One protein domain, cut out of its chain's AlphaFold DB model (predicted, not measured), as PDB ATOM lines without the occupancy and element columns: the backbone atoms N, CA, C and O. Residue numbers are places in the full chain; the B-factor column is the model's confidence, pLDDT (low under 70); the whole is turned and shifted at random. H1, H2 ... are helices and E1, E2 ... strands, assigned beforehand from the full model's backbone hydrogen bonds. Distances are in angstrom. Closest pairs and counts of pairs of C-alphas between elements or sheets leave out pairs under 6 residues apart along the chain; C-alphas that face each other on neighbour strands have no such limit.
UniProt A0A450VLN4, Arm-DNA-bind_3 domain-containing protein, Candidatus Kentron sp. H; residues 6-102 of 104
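What this domain is: This is residues 6 to 102 of the 104 residues of the protein "Arm-DNA-bind_3 domain-containing protein" of Candidatus Kentron sp. H (UniProt A0A450VLN4). What shape do these atoms make? A two-strand hairpin, E1 and E2, with helix H2 packed on it forms the core, and an arm sticks out from it, residues 76 to 102, holding residues 76 to 87 of H3 and then H4. A long link, of which residues 12 to 19 stand free, joins the hairpin to the distant short helix H1. How large is it? The 97 printed residues, with four named helices and two strands in the order H1 E1 E2 H2 H3 H4, are mixed in class, and the sheet E1 - E2 is antiparallel. The whole is extended, with a radius of gyration of the C-alphas of 20.3 A and spans of 55 by 49 by 28 A.

How they stand to each other: How do the strands pair? E1, residues 26 to 34, and E2, residues 37 to 46, form an antiparallel hairpin at 157 degrees, with N 30 and O 41 within hydrogen-bond range at 2.8 A. What comes close to it? The closest C-alphas of E2 and H2, residues 51 to 66, are those of Leu 43 and Ala 54, 5.8 A apart. H3, residues 71 to 87, and H2 only just touch, with 3 pairs of C-alphas within 8 A, and only at the corner, the closest being Ala 61 and Pro 71 at 5.5 A; they are about perpendicular at 74 degrees. What of the other helices? H4, residues 90 to 101, and H3 meet only through their link, while H1, residues 6 to 9, is apart from E2, H2, H3 and H4. Every O i to N i+4 pair is within hydrogen-bond range in H2, H3 and H4; H1 is too short for one.

Where its parts are: Where are the anchors? C-alpha 26 begins E1 at (55.590, 11.004, 38.011), and C-alpha 101 ends H4 at (39.920, -30.559, 13.532). How long are the elements? E1 measures 24.8 A, E2 27.0 A, H2 22.5 A, H3 24.6 A, H4 16.1 A and H1 5.2 A from first to last C-alpha.

The domain as a whole: How far does it reach? The two C-alphas farthest apart, those of Asn 36 and Ser 102, are 57.3 A apart. Is it unbroken and confident? The printed part has no cut, and H1 to E1 is a long link of 16 residues. The model's pLDDT is under 70 at residues 23 to 24 and residue 102.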
ATOM      1  N   THR A   6      42.986   6.382  56.388       85.25
ATOM      2  CA  THR A   6      41.519   6.380  56.380       85.25
ATOM      3  C   THR A   6      40.933   5.738  55.116       85.25
ATOM      4  O   THR A   6      39.966   4.984  55.206       85.25
ATOM      5  N   ALA A   7      41.510   5.987  53.936       78.56
ATOM      6  CA  ALA A   7      41.070   5.377  52.682       78.56
ATOM      7  C   ALA A   7      41.368   3.871  52.622       78.56
ATOM      8  O   ALA A   7      40.599   3.133  52.009       78.56
ATOM      9  N   ILE A   8      42.444   3.411  53.274       82.56
ATOM     10  CA  ILE A   8      42.777   1.980  53.386       82.56
ATOM     11  C   ILE A   8      41.773   1.280  54.301       82.56
ATOM     12  O   ILE A   8      41.194   0.268  53.918       82.56
ATOM     13  N   ARG A   9      41.521   1.839  55.490       85.12
ATOM     14  CA  ARG A   9      40.591   1.251  56.469       85.12
ATOM     15  C   ARG A   9      39.150   1.192  55.963       85.12
ATOM     16  O   ARG A   9      38.435   0.248  56.272       85.12
ATOM     17  N   ASN A  10      38.741   2.175  55.162       86.12
ATOM     18  CA  ASN A  10      37.391   2.252  54.599       86.12
ATOM     19  C   ASN A  10      37.235   1.508  53.260       86.12
ATOM     20  O   ASN A  10      36.177   1.597  52.629       86.12
ATOM     21  N   ALA A  11      38.264   0.793  52.799       85.12
ATOM     22  CA  ALA A  11      38.214   0.008  51.574       85.12
ATOM     23  C   ALA A  11      37.184  -1.127  51.705       85.12
ATOM     24  O   ALA A  11      37.348  -2.053  52.497       85.12
ATOM     25  N   LYS A  12      36.099  -1.053  50.927       88.25
ATOM     26  CA  LYS A  12      35.022  -2.049  50.973       88.25
ATOM     27  C   LYS A  12      35.359  -3.263  50.103       88.25
ATOM     28  O   LYS A  12      35.789  -3.071  48.966       88.25
ATOM     29  N   PRO A  13      35.086  -4.496  50.560       86.88
ATOM     30  CA  PRO A  13      35.193  -5.678  49.715       86.88
ATOM     31  C   PRO A  13      34.334  -5.518  48.455       86.88
ATOM     32  O   PRO A  13      33.169  -5.129  48.534       86.88
ATOM     33  N   ALA A  14      34.905  -5.825  47.292       87.94
ATOM     34  CA  ALA A  14      34.188  -5.856  46.022       87.94
ATOM     35  C   ALA A  14      34.132  -7.294  45.499       87.94
ATOM     36  O   ALA A  14      35.012  -8.101  45.788       87.94
ATOM     37  N   ALA A  15      33.132  -7.602  44.670       86.56
ATOM     38  CA  ALA A  15      32.966  -8.929  44.064       86.56
ATOM     39  C   ALA A  15      34.169  -9.376  43.203       86.56
ATOM     40  O   ALA A  15      34.295 -10.550  42.869       86.56
ATOM     41  N   LYS A  16      35.053  -8.444  42.824       87.19
ATOM     42  CA  LYS A  16      36.307  -8.712  42.119       87.19
ATOM     43  C   LYS A  16      37.462  -8.013  42.841       87.19
ATOM     44  O   LYS A  16      37.268  -6.886  43.305       87.19
ATOM     45  N   PRO A  17      38.663  -8.618  42.886       85.19
ATOM     46  CA  PRO A  17      39.852  -7.945  43.394       85.19
ATOM     47  C   PRO A  17      40.060  -6.597  42.694       85.19
ATOM     48  O   PRO A  17      40.061  -6.524  41.463       85.19
ATOM     49  N   TYR A  18      40.252  -5.531  43.472       82.38
ATOM     50  CA  TYR A  18      40.530  -4.193  42.957       82.38
ATOM     51  C   TYR A  18      41.769  -3.610  43.640       82.38
ATOM     52  O   TYR A  18      42.119  -3.977  44.758       82.38
ATOM     53  N   LYS A  19      42.475  -2.729  42.928       76.81
ATOM     54  CA  LYS A  19      43.737  -2.137  43.385       76.81
ATOM     55  C   LYS A  19      43.507  -0.692  43.810       76.81
ATOM     56  O   LYS A  19      42.920   0.079  43.053       76.81
ATOM     57  N   LEU A  20      44.024  -0.323  44.976       76.75
ATOM     58  CA  LEU A  20      44.124   1.060  45.436       76.75
ATOM     59  C   LEU A  20      45.534   1.587  45.113       76.75
ATOM     60  O   LEU A  20      46.518   0.903  45.381       76.75
ATOM     61  N   PHE A  21      45.643   2.766  44.489       70.00
ATOM     62  CA  PHE A  21      46.915   3.317  43.992       70.00
ATOM     63  C   PHE A  21      47.339   4.595  44.718       70.00
ATOM     64  O   PHE A  21      46.646   5.606  44.634       70.00
ATOM     65  N   ASP A  22      48.531   4.574  45.321       70.19
ATOM     66  CA  ASP A  22      49.100   5.617  46.198       70.19
ATOM     67  C   ASP A  22      49.612   6.883  45.475       70.19
ATOM     68  O   ASP A  22      50.395   7.673  45.978       70.19
ATOM     69  N   GLY A  23      49.178   7.122  44.238       62.94
ATOM     70  CA  GLY A  23      49.403   8.407  43.566       62.94
ATOM     71  C   GLY A  23      50.847   8.785  43.181       62.94
ATOM     72  O   GLY A  23      51.009   9.775  42.470       62.94
ATOM     73  N   GLU A  24      51.886   8.017  43.519       66.00
ATOM     74  CA  GLU A  24      53.301   8.391  43.292       66.00
ATOM     75  C   GLU A  24      53.820   8.238  41.844       66.00
ATOM     76  O   GLU A  24      55.006   8.022  41.587       66.00
ATOM     77  N   ARG A  25      52.956   8.337  40.831       73.56
ATOM     78  CA  ARG A  25      53.395   8.204  39.432       73.56
ATOM     79  C   ARG A  25      53.771   9.565  38.863       73.56
ATOM     80  O   ARG A  25      52.900  10.351  38.493       73.56
ATOM     81  N   LYS A  26      55.073   9.829  38.730       80.19
ATOM     82  CA  LYS A  26      55.590  11.004  38.011       80.19
ATOM     83  C   LYS A  26      55.486  10.764  36.503       80.19
ATOM     84  O   LYS A  26      56.141   9.878  35.966       80.19
ATOM     85  N   TRP A  27      54.644  11.530  35.813       88.31
ATOM     86  CA  TRP A  27      54.424  11.377  34.372       88.31
ATOM     87  C   TRP A  27      55.274  12.348  33.561       88.31
ATOM     88  O   TRP A  27      55.245  13.553  33.800       88.31
ATOM     89  N   TRP A  28      55.914  11.840  32.513       90.38
ATOM     90  CA  TRP A  28      56.434  12.675  31.439       90.38
ATOM     91  C   TRP A  28      55.284  13.056  30.512       90.38
ATOM     92  O   TRP A  28      54.635  12.181  29.928       90.38
ATOM     93  N   ARG A  29      55.013  14.355  30.372       92.94
ATOM     94  CA  ARG A  29      53.959  14.864  29.490       92.94
ATOM     95  C   ARG A  29      54.494  15.934  28.549       92.94
ATOM     96  O   ARG A  29      55.297  16.770  28.948       92.94
ATOM     97  N   LEU A  30      54.013  15.908  27.313       92.88
ATOM     98  CA  LEU A  30      54.275  16.910  26.289       92.88
ATOM     99  C   LEU A  30      52.965  17.610  25.936       92.88
ATOM    100  O   LEU A  30      52.028  16.973  25.458       92.88
ATOM    101  N   LYS A  31      52.912  18.920  26.166       94.31
ATOM    102  CA  LYS A  31      51.852  19.792  25.656       94.31
ATOM    103  C   LYS A  31      52.177  20.168  24.210       94.31
ATOM    104  O   LYS A  31      53.309  20.545  23.917       94.31
ATOM    105  N   TYR A  32      51.200  20.044  23.320       93.75
ATOM    106  CA  TYR A  32      51.335  20.379  21.903       93.75
ATOM    107  C   TYR A  32      50.008  20.895  21.340       93.75
ATOM    108  O   TYR A  32      48.967  20.816  21.995       93.75
ATOM    109  N   ARG A  33      50.045  21.437  20.122       92.31
ATOM    110  CA  ARG A  33      48.849  21.818  19.370       92.31
ATOM    111  C   ARG A  33      48.796  21.045  18.065       92.31
ATOM    112  O   ARG A  33      49.822  20.857  17.421       92.31
ATOM    113  N   TYR A  34      47.601  20.612  17.699       92.56
ATOM    114  CA  TYR A  34      47.321  19.950  16.431       92.56
ATOM    115  C   TYR A  34      45.915  20.344  15.977       92.56
ATOM    116  O   TYR A  34      44.984  20.296  16.783       92.56
ATOM    117  N   ALA A  35      45.768  20.769  14.719       90.00
ATOM    118  CA  ALA A  35      44.501  21.248  14.152       90.00
ATOM    119  C   ALA A  35      43.785  22.294  15.043       90.00
ATOM    120  O   ALA A  35      42.619  22.133  15.397       90.00
ATOM    121  N   ASN A  36      44.515  23.335  15.475       90.56
ATOM    122  CA  ASN A  36      44.050  24.392  16.395       90.56
ATOM    123  C   ASN A  36      43.555  23.929  17.778       90.56
ATOM    124  O   ASN A  36      43.061  24.741  18.558       90.56
ATOM    125  N   LYS A  37      43.741  22.655  18.136       92.81
ATOM    126  CA  LYS A  37      43.390  22.124  19.456       92.81
ATOM    127  C   LYS A  37      44.644  21.873  20.277       92.81
ATOM    128  O   LYS A  37      45.606  21.265  19.806       92.81
ATOM    129  N   GLU A  38      44.624  22.335  21.520       93.44
ATOM    130  CA  GLU A  38      45.643  21.976  22.499       93.44
ATOM    131  C   GLU A  38      45.427  20.536  22.966       93.44
ATOM    132  O   GLU A  38      44.312  20.129  23.294       93.44
ATOM    133  N   LYS A  39      46.505  19.754  22.974       93.06
ATOM    134  CA  LYS A  39      46.498  18.346  23.360       93.06
ATOM    135  C   LYS A  39      47.690  18.039  24.263       93.06
ATOM    136  O   LYS A  39      48.699  18.749  24.290       93.06
ATOM    137  N   LEU A  40      47.564  16.944  25.007       93.69
ATOM    138  CA  LEU A  40      48.581  16.464  25.934       93.69
ATOM    139  C   LEU A  40      48.947  15.019  25.588       93.69
ATOM    140  O   LEU A  40      48.083  14.144  25.522       93.69
ATOM    141  N   LEU A  41      50.234  14.769  25.358       92.44
ATOM    142  CA  LEU A  41      50.783  13.446  25.074       92.44
ATOM    143  C   LEU A  41      51.524  12.937  26.311       92.44
ATOM    144  O   LEU A  41      52.384  13.623  26.860       92.44
ATOM    145  N   SER A  42      51.206  11.718  26.744       92.44
ATOM    146  CA  SER A  42      51.956  11.029  27.798       92.44
ATOM    147  C   SER A  42      53.121  10.253  27.185       92.44
ATOM    148  O   SER A  42      52.904   9.350  26.371       92.44
ATOM    149  N   LEU A  43      54.340  10.614  27.590       91.88
ATOM    150  CA  LEU A  43      55.601  10.044  27.111       91.88
ATOM    151  C   LEU A  43      56.098   8.893  27.995       91.88
ATOM    152  O   LEU A  43      57.007   8.170  27.597       91.88
ATOM    153  N   GLY A  44      55.514   8.697  29.179       88.81
ATOM    154  CA  GLY A  44      55.921   7.643  30.105       88.81
ATOM    155  C   GLY A  44      55.717   7.991  31.572       88.81
ATOM    156  O   GLY A  44      55.293   9.098  31.906       88.81
ATOM    157  N   VAL A  45      56.051   7.036  32.440       90.19
ATOM    158  CA  VAL A  45      56.031   7.185  33.901       90.19
ATOM    159  C   VAL A  45      57.448   6.971  34.421       90.19
ATOM    160  O   VAL A  45      58.065   5.959  34.111       90.19
ATOM    161  N   TYR A  46      57.962   7.912  35.202       80.62
ATOM    162  CA  TYR A  46      59.207   7.768  35.950       80.62
ATOM    163  C   TYR A  46      58.996   6.839  37.164       80.62
ATOM    164  O   TYR A  46      57.936   6.917  37.788       80.62
ATOM    165  N   PRO A  47      59.979   5.998  37.540       84.88
ATOM    166  CA  PRO A  47      61.312   5.847  36.939       84.88
ATOM    167  C   PRO A  47      61.370   4.910  35.727       84.88
ATOM    168  O   PRO A  47      62.399   4.855  35.064       84.88
ATOM    169  N   GLY A  48      60.275   4.215  35.392       85.75
ATOM    170  CA  GLY A  48      60.240   3.250  34.282       85.75
ATOM    171  C   GLY A  48      60.551   3.838  32.898       85.75
ATOM    172  O   GLY A  48      60.904   3.105  31.983       85.75
ATOM    173  N   VAL A  49      60.435   5.156  32.734       85.56
ATOM    174  CA  VAL A  49      60.940   5.900  31.578       85.56
ATOM    175  C   VAL A  49      61.917   6.949  32.080       85.56
ATOM    176  O   VAL A  49      61.539   7.860  32.828       85.56
ATOM    177  N   THR A  50      63.172   6.818  31.654       89.81
ATOM    178  CA  THR A  50      64.235   7.751  32.026       89.81
ATOM    179  C   THR A  50      64.010   9.118  31.377       89.81
ATOM    180  O   THR A  50      63.274   9.257  30.396       89.81
ATOM    181  N   LEU A  51      64.672  10.156  31.892       86.19
ATOM    182  CA  LEU A  51      64.638  11.482  31.270       86.19
ATOM    183  C   LEU A  51      65.172  11.451  29.826       86.19
ATOM    184  O   LEU A  51      64.643  12.154  28.963       86.19
ATOM    185  N   LYS A  52      66.205  10.641  29.558       90.88
ATOM    186  CA  LYS A  52      66.776  10.467  28.215       90.88
ATOM    187  C   LYS A  52      65.727   9.900  27.259       90.88
ATOM    188  O   LYS A  52      65.469  10.496  26.218       90.88
ATOM    189  N   ASP A  53      65.051   8.829  27.661       89.25
ATOM    190  CA  ASP A  53      64.013   8.203  26.837       89.25
ATOM    191  C   ASP A  53      62.809   9.125  26.640       89.25
ATOM    192  O   ASP A  53      62.262   9.216  25.541       89.25
ATOM    193  N   ALA A  54      62.415   9.867  27.677       89.44
ATOM    194  CA  ALA A  54      61.354  10.862  27.573       89.44
ATOM    195  C   ALA A  54      61.700  11.967  26.558       89.44
ATOM    196  O   ALA A  54      60.833  12.387  25.792       89.44
ATOM    197  N   ARG A  55      62.962  12.423  26.515       92.44
ATOM    198  CA  ARG A  55      63.439  13.400  25.520       92.44
ATOM    199  C   ARG A  55      63.423  12.821  24.105       92.44
ATOM    200  O   ARG A  55      62.884  13.478  23.222       92.44
ATOM    201  N   ASN A  56      63.882  11.586  23.920       95.00
ATOM    202  CA  ASN A  56      63.830  10.914  22.618       95.00
ATOM    203  C   ASN A  56      62.386  10.805  22.098       95.00
ATOM    204  O   ASN A  56      62.086  11.251  20.992       95.00
ATOM    205  N   ARG A  57      61.454  10.334  22.939       94.19
ATOM    206  CA  ARG A  57      60.023  10.235  22.592       94.19
ATOM    207  C   ARG A  57      59.392  11.594  22.292       94.19
ATOM    208  O   ARG A  57      58.499  11.701  21.454       94.19
ATOM    209  N   LYS A  58      59.829  12.652  22.981       94.62
ATOM    210  CA  LYS A  58      59.396  14.027  22.696       94.62
ATOM    211  C   LYS A  58      59.835  14.455  21.294       94.62
ATOM    212  O   LYS A  58      59.047  15.073  20.584       94.62
ATOM    213  N   ASP A  59      61.065  14.144  20.901       96.12
ATOM    214  CA  ASP A  59      61.590  14.530  19.593       96.12
ATOM    215  C   ASP A  59      60.943  13.714  18.462       96.12
ATOM    216  O   ASP A  59      60.593  14.277  17.426       96.12
ATOM    217  N   GLU A  60      60.647  12.432  18.685       94.19
ATOM    218  CA  GLU A  60      59.807  11.623  17.788       94.19
ATOM    219  C   GLU A  60      58.404  12.221  17.613       94.19
ATOM    220  O   GLU A  60      57.932  12.393  16.489       94.19
ATOM    221  N   ALA A  61      57.749  12.612  18.712       93.94
ATOM    222  CA  ALA A  61      56.437  13.254  18.652       93.94
ATOM    223  C   ALA A  61      56.475  14.583  17.879       93.94
ATOM    224  O   ALA A  61      55.541  14.894  17.143       93.94
ATOM    225  N   ARG A  62      57.561  15.357  17.999       94.00
ATOM    226  CA  ARG A  62      57.758  16.585  17.215       94.00
ATOM    227  C   ARG A  62      57.926  16.306  15.725       94.00
ATOM    228  O   ARG A  62      57.366  17.051  14.930       94.00
ATOM    229  N   LYS A  63      58.638  15.239  15.346       95.12
ATOM    230  CA  LYS A  63      58.758  14.819  13.938       95.12
ATOM    231  C   LYS A  63      57.396  14.458  13.343       95.12
ATOM    232  O   LYS A  63      57.086  14.887  12.240       95.12
ATOM    233  N   LEU A  64      56.560  13.736  14.092       93.19
ATOM    234  CA  LEU A  64      55.196  13.411  13.659       93.19
ATOM    235  C   LEU A  64      54.349  14.670  13.451       93.19
ATOM    236  O   LEU A  64      53.708  14.800  12.413       93.19
ATOM    237  N   LEU A  65      54.412  15.619  14.391       93.12
ATOM    238  CA  LEU A  65      53.707  16.898  14.268       93.12
ATOM    239  C   LEU A  65      54.186  17.715  13.065       93.12
ATOM    240  O   LEU A  65      53.359  18.298  12.372       93.12
ATOM    241  N   ALA A  66      55.496  17.740  12.801       92.31
ATOM    242  CA  ALA A  66      56.067  18.427  11.642       92.31
ATOM    243  C   ALA A  66      55.593  17.817  10.313       92.31
ATOM    244  O   ALA A  66      55.366  18.542   9.352       92.31
ATOM    245  N   ASN A  67      55.371  16.501  10.290       92.38
ATOM    246  CA  ASN A  67      54.810  15.784   9.145       92.38
ATOM    247  C   ASN A  67      53.274  15.881   9.056       92.38
ATOM    248  O   ASN A  67      52.673  15.234   8.205       92.38
ATOM    249  N   GLY A  68      52.626  16.652   9.937       90.25
ATOM    250  CA  GLY A  68      51.175  16.833   9.932       90.25
ATOM    251  C   GLY A  68      50.384  15.668  10.529       90.25
ATOM    252  O   GLY A  68      49.182  15.591  10.304       90.25
ATOM    253  N   PHE A  69      51.011  14.785  11.312       91.06
ATOM    254  CA  PHE A  69      50.332  13.675  11.988       91.06
ATOM    255  C   PHE A  69      50.123  13.949  13.479       91.06
ATOM    256  O   PHE A  69      50.987  14.517  14.149       91.06
ATOM    257  N   ASP A  70      49.003  13.471  14.030       90.50
ATOM    258  CA  ASP A  70      48.757  13.494  15.473       90.50
ATOM    259  C   ASP A  70      49.537  12.361  16.183       90.50
ATOM    260  O   ASP A  70      49.258  11.173  15.967       90.50
ATOM    261  N   PRO A  71      50.478  12.678  17.097       90.50
ATOM    262  CA  PRO A  71      51.231  11.671  17.843       90.50
ATOM    263  C   PRO A  71      50.366  10.726  18.692       90.50
ATOM    264  O   PRO A  71      50.752   9.576  18.918       90.50
ATOM    265  N   ASN A  72      49.211  11.180  19.194       87.25
ATOM    266  CA  ASN A  72      48.308  10.330  19.976       87.25
ATOM    267  C   ASN A  72      47.641   9.261  19.108       87.25
ATOM    268  O   ASN A  72      47.481   8.127  19.567       87.25
ATOM    269  N   GLU A  73      47.265   9.608  17.878       86.19
ATOM    270  CA  GLU A  73      46.657   8.668  16.935       86.19
ATOM    271  C   GLU A  73      47.675   7.633  16.475       86.19
ATOM    272  O   GLU A  73      47.395   6.436  16.553       86.19
ATOM    273  N   ASN A  74      48.898   8.065  16.152       85.62
ATOM    274  CA  ASN A  74      49.984   7.145  15.823       85.62
ATOM    275  C   ASN A  74      50.251   6.147  16.967       85.62
ATOM    276  O   ASN A  74      50.348   4.939  16.754       85.62
ATOM    277  N   ARG A  75      50.272   6.620  18.223       83.69
ATOM    278  CA  ARG A  75      50.425   5.738  19.391       83.69
ATOM    279  C   ARG A  75      49.262   4.750  19.535       83.69
ATOM    280  O   ARG A  75      49.472   3.622  19.979       83.69
ATOM    281  N   LYS A  76      48.032   5.166  19.221       82.50
ATOM    282  CA  LYS A  76      46.853   4.289  19.268       82.50
ATOM    283  C   LYS A  76      46.947   3.198  18.200       82.50
ATOM    284  O   LYS A  76      46.751   2.037  18.541       82.50
ATOM    285  N   ALA A  77      47.318   3.565  16.974       79.94
ATOM    286  CA  ALA A  77      47.502   2.637  15.861       79.94
ATOM    287  C   ALA A  77      48.605   1.602  16.140       79.94
ATOM    288  O   ALA A  77      48.424   0.412  15.906       79.94
ATOM    289  N   GLN A  78      49.731   2.020  16.728       82.38
ATOM    290  CA  GLN A  78      50.788   1.081  17.120       82.38
ATOM    291  C   GLN A  78      50.318   0.074  18.178       82.38
ATOM    292  O   GLN A  78      50.667  -1.104  18.111       82.38
ATOM    293  N   ARG A  79      49.508   0.518  19.149       78.88
ATOM    294  CA  ARG A  79      48.948  -0.375  20.172       78.88
ATOM    295  C   ARG A  79      47.949  -1.367  19.587       78.88
ATOM    296  O   ARG A  79      48.013  -2.533  19.953       78.88
ATOM    297  N   SER A  80      47.052  -0.933  18.698       75.38
ATOM    298  CA  SER A  80      46.105  -1.852  18.054       75.38
ATOM    299  C   SER A  80      46.830  -2.885  17.198       75.38
ATOM    300  O   SER A  80      46.568  -4.071  17.356       75.38
ATOM    301  N   ALA A  81      47.823  -2.465  16.409       73.94
ATOM    302  CA  ALA A  81      48.636  -3.380  15.610       73.94
ATOM    303  C   ALA A  81      49.386  -4.410  16.476       73.94
ATOM    304  O   ALA A  81      49.528  -5.567  16.088       73.94
ATOM    305  N   GLN A  82      49.862  -4.017  17.663       75.44
ATOM    306  CA  GLN A  82      50.496  -4.951  18.595       75.44
ATOM    307  C   GLN A  82      49.493  -5.971  19.153       75.44
ATOM    308  O   GLN A  82      49.809  -7.158  19.216       75.44
ATOM    309  N   THR A  83      48.289  -5.528  19.521       74.50
ATOM    310  CA  THR A  83      47.214  -6.418  19.985       74.50
ATOM    311  C   THR A  83      46.769  -7.385  18.888       74.50
ATOM    312  O   THR A  83      46.642  -8.576  19.149       74.50
ATOM    313  N   GLU A  84      46.587  -6.907  17.656       72.19
ATOM    314  CA  GLU A  84      46.211  -7.740  16.505       72.19
ATOM    315  C   GLU A  84      47.273  -8.793  16.187       72.19
ATOM    316  O   GLU A  84      46.939  -9.949  15.941       72.19
ATOM    317  N   ARG A  85      48.563  -8.436  16.245       71.88
ATOM    318  CA  ARG A  85      49.655  -9.408  16.071       71.88
ATOM    319  C   ARG A  85      49.678 -10.468  17.168       71.88
ATOM    320  O   ARG A  85      49.997 -11.615  16.882       71.88
ATOM    321  N   ALA A  86      49.362 -10.096  18.407       71.31
ATOM    322  CA  ALA A  86      49.271 -11.057  19.503       71.31
ATOM    323  C   ALA A  86      48.075 -12.009  19.320       71.31
ATOM    324  O   ALA A  86      48.215 -13.215  19.525       71.31
ATOM    325  N   ALA A  87      46.929 -11.475  18.883       71.06
ATOM    326  CA  ALA A  87      45.718 -12.248  18.612       71.06
ATOM    327  C   ALA A  87      45.881 -13.205  17.418       71.06
ATOM    328  O   ALA A  87      45.449 -14.345  17.495       71.06
ATOM    329  N   ASN A  88      46.568 -12.782  16.356       70.00
ATOM    330  CA  ASN A  88      46.818 -13.591  15.159       70.00
ATOM    331  C   ASN A  88      48.167 -14.331  15.207       70.00
ATOM    332  O   ASN A  88      48.796 -14.563  14.174       70.00
ATOM    333  N   SER A  89      48.666 -14.654  16.401       78.12
ATOM    334  CA  SER A  89      49.917 -15.404  16.526       78.12
ATOM    335  C   SER A  89      49.738 -16.852  16.055       78.12
ATOM    336  O   SER A  89      48.658 -17.430  16.185       78.12
ATOM    337  N   PHE A  90      50.807 -17.453  15.514       78.50
ATOM    338  CA  PHE A  90      50.782 -18.831  14.997       78.50
ATOM    339  C   PHE A  90      50.231 -19.826  16.024       78.50
ATOM    340  O   PHE A  90      49.458 -20.706  15.668       78.50
ATOM    341  N   GLU A  91      50.574 -19.652  17.301       81.62
ATOM    342  CA  GLU A  91      50.060 -20.487  18.383       81.62
ATOM    343  C   GLU A  91      48.533 -20.390  18.527       81.62
ATOM    344  O   GLU A  91      47.873 -21.420  18.657       81.62
ATOM    345  N   VAL A  92      47.960 -19.182  18.483       80.00
ATOM    346  CA  VAL A  92      46.504 -18.987  18.590       80.00
ATOM    347  C   VAL A  92      45.799 -19.650  17.411       80.00
ATOM    348  O   VAL A  92      44.879 -20.438  17.612       80.00
ATOM    349  N   VAL A  93      46.297 -19.420  16.195       81.00
ATOM    350  CA  VAL A  93      45.733 -20.014  14.974       81.00
ATOM    351  C   VAL A  93      45.866 -21.541  14.982       81.00
ATOM    352  O   VAL A  93      44.920 -22.242  14.631       81.00
ATOM    353  N   ALA A  94      47.004 -22.081  15.428       83.12
ATOM    354  CA  ALA A  94      47.231 -23.523  15.516       83.12
ATOM    355  C   ALA A  94      46.325 -24.188  16.563       83.12
ATOM    356  O   ALA A  94      45.776 -25.257  16.303       83.12
ATOM    357  N   ARG A  95      46.118 -23.551  17.726       83.50
ATOM    358  CA  ARG A  95      45.186 -24.034  18.759       83.50
ATOM    359  C   ARG A  95      43.735 -23.987  18.282       83.50
ATOM    360  O   ARG A  95      43.009 -24.954  18.497       83.50
ATOM    361  N   GLU A  96      43.316 -22.909  17.617       85.00
ATOM    362  CA  GLU A  96      41.977 -22.810  17.021       85.00
ATOM    363  C   GLU A  96      41.751 -23.864  15.933       85.00
ATOM    364  O   GLU A  96      40.688 -24.486  15.877       85.00
ATOM    365  N   TRP A  97      42.747 -24.087  15.075       87.12
ATOM    366  CA  TRP A  97      42.684 -25.118  14.046       87.12
ATOM    367  C   TRP A  97      42.599 -26.516  14.663       87.12
ATOM    368  O   TRP A  97      41.710 -27.280  14.291       87.12
ATOM    369  N   PHE A  98      43.458 -26.823  15.640       85.38
ATOM    370  CA  PHE A  98      43.465 -28.108  16.336       85.38
ATOM    371  C   PHE A  98      42.137 -28.366  17.055       85.38
ATOM    372  O   PHE A  98      41.581 -29.445  16.924       85.38
ATOM    373  N   ALA A  99      41.560 -27.368  17.731       86.38
ATOM    374  CA  ALA A  99      40.250 -27.509  18.370       86.38
ATOM    375  C   ALA A  99      39.114 -27.796  17.370       86.38
ATOM    376  O   ALA A  99      38.177 -28.516  17.700       86.38
ATOM    377  N   LYS A 100      39.187 -27.250  16.147       85.31
ATOM    378  CA  LYS A 100      38.191 -27.490  15.086       85.31
ATOM    379  C   LYS A 100      38.363 -28.828  14.363       85.31
ATOM    380  O   LYS A 100      37.391 -29.318  13.801       85.31
ATOM    381  N   HIS A 101      39.577 -29.375  14.331       82.44
ATOM    382  CA  HIS A 101      39.920 -30.559  13.532       82.44
ATOM    383  C   HIS A 101      40.374 -31.756  14.375       82.44
ATOM    384  O   HIS A 101      40.704 -32.798  13.812       82.44
ATOM    385  N   SER A 102      40.397 -31.633  15.705       68.62
ATOM    386  CA  SER A 102      40.622 -32.778  16.578       68.62
ATOM    387  C   SER A 102      39.440 -33.735  16.430       68.62
ATOM    388  O   SER A 102      38.294 -33.299  16.577       68.62
TER     389      SER A 102